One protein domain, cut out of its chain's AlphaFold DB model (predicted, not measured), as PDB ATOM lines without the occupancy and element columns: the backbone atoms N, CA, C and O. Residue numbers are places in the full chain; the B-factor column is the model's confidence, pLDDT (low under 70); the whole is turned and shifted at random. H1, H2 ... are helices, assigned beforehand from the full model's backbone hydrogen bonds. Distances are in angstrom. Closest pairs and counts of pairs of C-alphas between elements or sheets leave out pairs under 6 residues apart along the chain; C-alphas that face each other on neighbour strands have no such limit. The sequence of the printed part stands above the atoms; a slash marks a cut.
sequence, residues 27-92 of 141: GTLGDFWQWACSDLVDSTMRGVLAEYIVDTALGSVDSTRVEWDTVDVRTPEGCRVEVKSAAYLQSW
ATOM      1  N   GLY A  27     165.047 162.196 176.173       94.44
ATOM      2  CA  GLY A  27     164.764 161.053 177.037       94.44
ATOM      3  C   GLY A  27     165.630 159.854 176.681       94.44
ATOM      4  O   GLY A  27     166.611 159.967 175.938       94.44
ATOM      5  N   THR A  28     165.253 158.691 177.193       96.88
ATOM      6  CA  THR A  28     165.909 157.413 176.911       96.88
ATOM      7  C   THR A  28     164.960 156.435 176.222       96.88
ATOM      8  O   THR A  28     163.737 156.586 176.277       96.88
ATOM      9  N   LEU A  29     165.500 155.395 175.579       95.19
ATOM     10  CA  LEU A  29     164.670 154.290 175.086       95.19
ATOM     11  C   LEU A  29     163.914 153.586 176.217       95.19
ATOM     12  O   LEU A  29     162.806 153.113 175.991       95.19
ATOM     13  N   GLY A  30     164.470 153.555 177.430       95.81
ATOM     14  CA  GLY A  30     163.793 153.038 178.613       95.81
ATOM     15  C   GLY A  30     162.548 153.842 178.982       95.81
ATOM     16  O   GLY A  30     161.528 153.250 179.323       95.81
ATOM     17  N   ASP A  31     162.589 155.171 178.868       95.56
ATOM     18  CA  ASP A  31     161.411 156.022 179.093       95.56
ATOM     19  C   ASP A  31     160.325 155.734 178.054       95.56
ATOM     20  O   ASP A  31     159.149 155.592 178.393       95.56
ATOM     21  N   PHE A  32     160.728 155.567 176.792       95.25
ATOM     22  CA  PHE A  32     159.817 155.176 175.721       95.25
ATOM     23  C   PHE A  32     159.192 153.797 175.965       95.25
ATOM     24  O   PHE A  32     157.980 153.650 175.828       95.25
ATOM     25  N   TRP A  33     159.981 152.792 176.351       94.62
ATOM     26  CA  TRP A  33     159.461 151.453 176.637       94.62
ATOM     27  C   TRP A  33     158.528 151.435 177.840       94.62
ATOM     28  O   TRP A  33     157.514 150.754 177.790       94.62
ATOM     29  N   GLN A  34     158.813 152.197 178.896       94.81
ATOM     30  CA  GLN A  34     157.877 152.339 180.013       94.81
ATOM     31  C   GLN A  34     156.559 152.954 179.529       94.81
ATOM     32  O   GLN A  34     155.494 152.386 179.739       94.81
ATOM     33  N   TRP A  35     156.618 154.060 178.785       94.88
ATOM     34  CA  TRP A  35     155.413 154.685 178.241       94.88
ATOM     35  C   TRP A  35     154.605 153.749 177.320       94.88
ATOM     36  O   TRP A  35     153.381 153.711 177.415       94.88
ATOM     37  N   ALA A  36     155.272 152.981 176.456       91.50
ATOM     38  CA  ALA A  36     154.618 152.131 175.461       91.50
ATOM     39  C   ALA A  36     154.166 150.763 176.001       91.50
ATOM     40  O   ALA A  36     153.210 150.191 175.483       91.50
ATOM     41  N   CYS A  37     154.864 150.213 176.996       91.81
ATOM     42  CA  CYS A  37     154.752 148.803 177.377       91.81
ATOM     43  C   CYS A  37     154.364 148.579 178.846       91.81
ATOM     44  O   CYS A  37     154.291 147.427 179.270       91.81
ATOM     45  N   SER A  38     154.120 149.627 179.641       93.12
ATOM     46  CA  SER A  38     153.738 149.462 181.053       93.12
ATOM     47  C   SER A  38     152.356 148.839 181.262       93.12
ATOM     48  O   SER A  38     152.137 148.218 182.302       93.12
ATOM     49  N   ASP A  39     151.427 148.962 180.310       92.38
ATOM     50  CA  ASP A  39     150.128 148.286 180.398       92.38
ATOM     51  C   ASP A  39     150.248 146.811 179.987       92.38
ATOM     52  O   ASP A  39     149.866 146.406 178.894       92.38
ATOM     53  N   LEU A  40     150.793 145.992 180.889       91.19
ATOM     54  CA  LEU A  40     150.944 144.545 180.698       91.19
ATOM     55  C   LEU A  40     149.608 143.784 180.756       91.19
ATOM     56  O   LEU A  40     149.577 142.582 180.486       91.19
ATOM     57  N   VAL A  41     148.515 144.454 181.137       89.38
ATOM     58  CA  VAL A  41     147.176 143.862 181.229       89.38
ATOM     59  C   VAL A  41     146.404 144.053 179.924       89.38
ATOM     60  O   VAL A  41     145.477 143.281 179.672       89.38
ATOM     61  N   ASP A  42     146.791 144.996 179.062       90.38
ATOM     62  CA  ASP A  42     146.273 145.077 177.695       90.38
ATOM     63  C   ASP A  42     146.496 143.762 176.932       90.38
ATOM     64  O   ASP A  42     147.493 143.059 177.114       90.38
ATOM     65  N   SER A  43     145.552 143.411 176.060       86.12
ATOM     66  CA  SER A  43     145.581 142.144 175.328       86.12
ATOM     67  C   SER A  43     146.826 141.975 174.461       86.12
ATOM     68  O   SER A  43     147.324 140.854 174.344       86.12
ATOM     69  N   THR A  44     147.348 143.068 173.911       87.88
ATOM     70  CA  THR A  44     148.520 143.061 173.040       87.88
ATOM     71  C   THR A  44     149.776 142.802 173.856       87.88
ATOM     72  O   THR A  44     150.489 141.825 173.620       87.88
ATOM     73  N   MET A  45     150.030 143.642 174.862       91.56
ATOM     74  CA  MET A  45     151.268 143.572 175.636       91.56
ATOM     75  C   MET A  45     151.314 142.331 176.531       91.56
ATOM     76  O   MET A  45     152.376 141.735 176.707       91.56
ATOM     77  N   ARG A  46     150.159 141.863 177.015       92.81
ATOM     78  CA  ARG A  46     150.047 140.567 177.694       92.81
ATOM     79  C   ARG A  46     150.458 139.408 176.787       92.81
ATOM     80  O   ARG A  46     151.068 138.453 177.260       92.81
ATOM     81  N   GLY A  47     150.107 139.459 175.500       90.56
ATOM     82  CA  GLY A  47     150.572 138.498 174.495       90.56
ATOM     83  C   GLY A  47     152.095 138.506 174.386       90.56
ATOM     84  O   GLY A  47     152.726 137.477 174.608       90.56
ATOM     85  N   VAL A  48     152.679 139.690 174.184       90.06
ATOM     86  CA  VAL A  48     154.137 139.879 174.088       90.06
ATOM     87  C   VAL A  48     154.866 139.386 175.344       90.06
ATOM     88  O   VAL A  48     155.899 138.726 175.245       90.06
ATOM     89  N   LEU A  49     154.328 139.665 176.533       91.31
ATOM     90  CA  LEU A  49     154.896 139.189 177.793       91.31
ATOM     91  C   LEU A  49     154.844 137.659 177.906       91.31
ATOM     92  O   LEU A  49     155.817 137.045 178.339       91.31
ATOM     93  N   ALA A  50     153.729 137.037 177.515       92.06
ATOM     94  CA  ALA A  50     153.595 135.584 177.536       92.06
ATOM     95  C   ALA A  50     154.595 134.909 176.585       92.06
ATOM     96  O   ALA A  50     155.233 133.933 176.977       92.06
ATOM     97  N   GLU A  51     154.770 135.451 175.375       90.12
ATOM     98  CA  GLU A  51     155.796 134.991 174.433       90.12
ATOM     99  C   GLU A  51     157.189 135.072 175.068       90.12
ATOM    100  O   GLU A  51     157.900 134.073 175.106       90.12
ATOM    101  N   TYR A  52     157.543 136.221 175.656       88.69
ATOM    102  CA  TYR A  52     158.839 136.423 176.306       88.69
ATOM    103  C   TYR A  52     159.105 135.426 177.445       88.69
ATOM    104  O   TYR A  52     160.216 134.908 177.568       88.69
ATOM    105  N   ILE A  53     158.101 135.123 178.277       91.06
ATOM    106  CA  ILE A  53     158.228 134.135 179.364       91.06
ATOM    107  C   ILE A  53     158.498 132.735 178.800       91.06
ATOM    108  O   ILE A  53     159.385 132.036 179.292       91.06
ATOM    109  N   VAL A  54     157.754 132.325 177.770       90.00
ATOM    110  CA  VAL A  54     157.921 131.012 177.129       90.00
ATOM    111  C   VAL A  54     159.283 130.910 176.448       90.00
ATOM    112  O   VAL A  54     159.990 129.924 176.636       90.00
ATOM    113  N   ASP A  55     159.682 131.950 175.722       86.62
ATOM    114  CA  ASP A  55     160.975 132.039 175.049       86.62
ATOM    115  C   ASP A  55     162.141 131.963 176.051       86.62
ATOM    116  O   ASP A  55     163.113 131.234 175.845       86.62
ATOM    117  N   THR A  56     161.991 132.621 177.209       86.06
ATOM    118  CA  THR A  56     162.943 132.551 178.333       86.06
ATOM    119  C   THR A  56     163.053 131.140 178.889       86.06
ATOM    120  O   THR A  56     164.160 130.648 179.097       86.06
ATOM    121  N   ALA A  57     161.924 130.464 179.103       86.56
ATOM    122  CA  ALA A  57     161.913 129.095 179.611       86.56
ATOM    123  C   ALA A  57     162.535 128.090 178.626       86.56
ATOM    124  O   ALA A  57     163.087 127.076 179.052       86.56
ATOM    125  N   LEU A  58     162.456 128.374 177.325       84.38
ATOM    126  CA  LEU A  58     163.018 127.548 176.256       84.38
ATOM    127  C   LEU A  58     164.470 127.911 175.904       84.38
ATOM    128  O   LEU A  58     165.099 127.188 175.137       84.38
ATOM    129  N   GLY A  59     165.015 128.990 176.477       78.19
ATOM    130  CA  GLY A  59     166.386 129.441 176.227       78.19
ATOM    131  C   GLY A  59     166.603 130.051 174.837       78.19
ATOM    132  O   GLY A  59     167.726 130.022 174.342       78.19
ATOM    133  N   SER A  60     165.553 130.593 174.212       72.31
ATOM    134  CA  SER A  60     165.560 131.091 172.823       72.31
ATOM    135  C   SER A  60     165.576 132.639 172.699       72.31
ATOM    136  O   SER A  60     165.561 133.178 171.591       72.31
ATOM    137  N   VAL A  61     165.740 133.367 173.817       68.31
ATOM    138  CA  VAL A  61     165.630 134.853 173.945       68.31
ATOM    139  C   VAL A  61     166.780 135.655 173.322       68.31
ATOM    140  O   VAL A  61     166.822 136.888 173.394       68.31
ATOM    141  N   ASP A  62     167.752 134.994 172.702       62.06
ATOM    142  CA  ASP A  62     168.933 135.677 172.166       62.06
ATOM    143  C   ASP A  62     168.610 136.574 170.956       62.06
ATOM    144  O   ASP A  62     169.367 137.498 170.643       62.06
ATOM    145  N   SER A  63     167.461 136.364 170.306       64.31
ATOM    146  CA  SER A  63     167.007 137.171 169.168       64.31
ATOM    147  C   SER A  63     165.920 138.187 169.539       64.31
ATOM    148  O   SER A  63     165.095 137.972 170.421       64.31
ATOM    149  N   THR A  64     165.908 139.340 168.861       66.50
ATOM    150  CA  THR A  64     164.777 140.277 168.939       66.50
ATOM    151  C   THR A  64     163.530 139.641 168.337       66.50
ATOM    152  O   THR A  64     163.595 139.142 167.214       66.50
ATOM    153  N   ARG A  65     162.400 139.744 169.048       72.94
ATOM    154  CA  ARG A  65     161.078 139.310 168.581       72.94
ATOM    155  C   ARG A  65     160.802 139.814 167.162       72.94
ATOM    156  O   ARG A  65     160.913 141.013 166.897       72.94
ATOM    157  N   VAL A  66     160.403 138.905 166.279       63.41
ATOM    158  CA  VAL A  66     159.900 139.235 164.944       63.41
ATOM    159  C   VAL A  66     158.384 139.321 165.034       63.41
ATOM    160  O   VAL A  66     157.699 138.319 165.208       63.41
ATOM    161  N   GLU A  67     157.855 140.536 164.954       54.72
ATOM    162  CA  GLU A  67     156.413 140.747 164.886       54.72
ATOM    163  C   GLU A  67     155.864 140.075 163.609       54.72
ATOM    164  O   GLU A  67     156.405 140.304 162.526       54.72
ATOM    165  N   TRP A  68     154.798 139.270 163.736       54.88
ATOM    166  CA  TRP A  68     154.094 138.574 162.638       54.88
ATOM    167  C   TRP A  68     154.753 137.316 162.039       54.88
ATOM    168  O   TRP A  68     154.419 136.953 160.908       54.88
ATOM    169  N   ASP A  69     155.640 136.617 162.755       57.00
ATOM    170  CA  ASP A  69     156.033 135.264 162.326       57.00
ATOM    171  C   ASP A  69     154.879 134.251 162.527       57.00
ATOM    172  O   ASP A  69     153.981 134.425 163.346       57.00
ATOM    173  N   THR A  70     154.906 133.160 161.763       55.56
ATOM    174  CA  THR A  70     154.017 131.983 161.875       55.56
ATOM    175  C   THR A  70     154.072 131.275 163.217       55.56
ATOM    176  O   THR A  70     153.247 130.395 163.476       55.56
ATOM    177  N   VAL A  71     155.112 131.550 163.991       62.75
ATOM    178  CA  VAL A  71     155.481 130.811 165.182       62.75
ATOM    179  C   VAL A  71     155.943 131.823 166.204       62.75
ATOM    180  O   VAL A  71     156.854 132.596 165.922       62.75
ATOM    181  N   ASP A  72     155.348 131.768 167.384       71.19
ATOM    182  CA  ASP A  72     155.691 132.688 168.460       71.19
ATOM    183  C   ASP A  72     157.057 132.331 169.062       71.19
ATOM    184  O   ASP A  72     157.870 133.213 169.321       71.19
ATOM    185  N   VAL A  73     157.350 131.031 169.227       74.31
ATOM    186  CA  VAL A  73     158.662 130.553 169.696       74.31
ATOM    187  C   VAL A  73     159.137 129.320 168.926       74.31
ATOM    188  O   VAL A  73     158.398 128.350 168.728       74.31
ATOM    189  N   ARG A  74     160.411 129.331 168.520       76.50
ATOM    190  CA  ARG A  74     161.104 128.178 167.933       76.50
ATOM    191  C   ARG A  74     162.120 127.638 168.932       76.50
ATOM    192  O   ARG A  74     162.968 128.383 169.422       76.50
ATOM    193  N   THR A  75     162.043 126.345 169.226       74.50
ATOM    194  CA  THR A  75     163.052 125.698 170.073       74.50
ATOM    195  C   THR A  75     164.326 125.422 169.266       74.50
ATOM    196  O   THR A  75     164.251 125.321 168.033       74.50
ATOM    197  N   PRO A  76     165.489 125.243 169.917       71.56
ATOM    198  CA  PRO A  76     166.729 124.854 169.239       71.56
ATOM    199  C   PRO A  76     166.599 123.565 168.410       71.56
ATOM    200  O   PRO A  76     167.268 123.399 167.392       71.56
ATOM    201  N   GLU A  77     165.700 122.663 168.805       76.25
ATOM    202  CA  GLU A  77     165.403 121.399 168.121       76.25
ATOM    203  C   GLU A  77     164.443 121.562 166.928       76.25
ATOM    204  O   GLU A  77     164.110 120.585 166.256       76.25
ATOM    205  N   GLY A  78     163.985 122.786 166.649       75.38
ATOM    206  CA  GLY A  78     163.099 123.105 165.532       75.38
ATOM    207  C   GLY A  78     161.609 122.902 165.821       75.38
ATOM    208  O   GLY A  78     160.797 122.943 164.890       75.38
ATOM    209  N   CYS A  79     161.217 122.703 167.085       78.81
ATOM    210  CA  CYS A  79     159.807 122.662 167.460       78.81
ATOM    211  C   CYS A  79     159.184 124.058 167.354       78.81
ATOM    212  O   CYS A  79     159.800 125.063 167.708       78.81
ATOM    213  N   ARG A  80     157.938 124.102 166.873       81.44
ATOM    214  CA  ARG A  80     157.145 125.328 166.745       81.44
ATOM    215  C   ARG A  80     156.157 125.424 167.896       81.44
ATOM    216  O   ARG A  80     155.397 124.480 168.112       81.44
ATOM    217  N   VAL A  81     156.157 126.552 168.591       83.12
ATOM    218  CA  VAL A  81     155.273 126.830 169.722       83.12
ATOM    219  C   VAL A  81     154.405 128.039 169.389       83.12
ATOM    220  O   VAL A  81     154.914 129.079 168.981       83.12
ATOM    221  N   GLU A  82     153.093 127.874 169.556       87.06
ATOM    222  CA  GLU A  82     152.112 128.961 169.534       87.06
ATOM    223  C   GLU A  82     151.748 129.303 170.982       87.06
ATOM    224  O   GLU A  82     151.399 128.419 171.773       87.06
ATOM    225  N   VAL A  83     151.842 130.578 171.339       88.50
ATOM    226  CA  VAL A  83     151.597 131.104 172.677       88.50
ATOM    227  C   VAL A  83     150.289 131.883 172.660       88.50
ATOM    228  O   VAL A  83     150.077 132.801 171.874       88.50
ATOM    229  N   LYS A  84     149.375 131.526 173.563       90.69
ATOM    230  CA  LYS A  84     148.104 132.236 173.742       90.69
ATOM    231  C   LYS A  84     147.982 132.705 175.180       90.69
ATOM    232  O   LYS A  84     148.160 131.915 176.104       90.69
ATOM    233  N   SER A  85     147.627 133.973 175.367       92.06
ATOM    234  CA  SER A  85     147.368 134.553 176.684       92.06
ATOM    235  C   SER A  85     145.909 134.994 176.812       92.06
ATOM    236  O   SER A  85     145.264 135.400 175.843       92.06
ATOM    237  N   ALA A  86     145.370 134.914 178.024       91.75
ATOM    238  CA  ALA A  86     144.053 135.441 178.357       91.75
ATOM    239  C   ALA A  86     144.024 135.903 179.811       91.75
ATOM    240  O   ALA A  86     144.805 135.438 180.637       91.75
ATOM    241  N   ALA A  87     143.098 136.804 180.117       90.69
ATOM    242  CA  ALA A  87     142.862 137.294 181.463       90.69
ATOM    243  C   ALA A  87     141.361 137.516 181.665       90.69
ATOM    244  O   ALA A  87     140.645 137.864 180.723       90.69
ATOM    245  N   TYR A  88     140.880 137.323 182.893       91.19
ATOM    246  CA  TYR A  88     139.498 137.656 183.237       91.19
ATOM    247  C   TYR A  88     139.272 139.166 183.205       91.19
ATOM    248  O   TYR A  88     138.231 139.609 182.726       91.19
ATOM    249  N   LEU A  89     140.267 139.929 183.668       90.75
ATOM    250  CA  LEU A  89     140.263 141.384 183.679       90.75
ATOM    251  C   LEU A  89     141.100 141.944 182.521       90.75
ATOM    252  O   LEU A  89     142.150 141.397 182.200       90.75
ATOM    253  N   GLN A  90     140.625 143.025 181.906       89.12
ATOM    254  CA  GLN A  90     141.312 143.778 180.857       89.12
ATOM    255  C   GLN A  90     141.642 145.185 181.364       89.12
ATOM    256  O   GLN A  90     141.035 145.648 182.333       89.12
ATOM    257  N   SER A  91     142.574 145.864 180.694       87.75
ATOM    258  CA  SER A  91     142.983 147.227 181.046       87.75
ATOM    259  C   SER A  91     141.898 148.279 180.787       87.75
ATOM    260  O   SER A  91     141.907 149.352 181.389       87.75
ATOM    261  N   TRP A  92     140.903 147.961 179.951       88.00
ATOM    262  CA  TRP A  92     139.721 148.795 179.737       88.00
ATOM    263  C   TRP A  92     138.537 148.407 180.634       88.00
ATOM    264  O   TRP A  92     138.408 147.283 181.128       88.00
TER     265      TRP A  92
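Overview. This is residues 27 to 92 of the 141 residues of an uncharacterized protein of Streptomyces sp. ADI96-02 (UniProt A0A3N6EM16). With little regular structure, the model has two helices, H1 then H2, that make a corner near their ends, and a long unnamed stretch, residues 59 to 92, that loops beyond the far end of H2 and runs back past it. Residues 27 to 35, of which 29 to 35 belong to H1, stick out. The printed part has 66 residues, 25 of them in named elements, all helix, with no named strand. It is only just loose, close to compact, with a radius of gyration of the C-alphas of 13.3 A and spans of 38 by 33 by 20 A.

Along the chain. H1, residues 29 to 37, begins at C-alpha 29 (164.670, 154.290, 175.086) and is 11.6 A long. H2, residues 43 to 58, is 22.8 A long and ends at C-alpha 58 (163.018, 127.548, 176.256).

Arrangement. H1 and H2 are close but not clearly touching; their closest C-alphas, of Cys 37 and Met 45, are 6.5 A apart. They run opposite ways at a steep tilt of 64 degrees. In H1 and H2 every O i to N i+4 pair is within hydrogen-bond range. Residues 73 to 74 pair with residues 80 to 81, antiparallel.

Size, cuts and confidence. The C-alphas farthest apart, of Gly 27 and Glu 77, are 40.6 A apart. The printed part has no cut, and the link from H1 to H2 is tight. Residues 61 to 64 and 66 to 71 have pLDDT under 70.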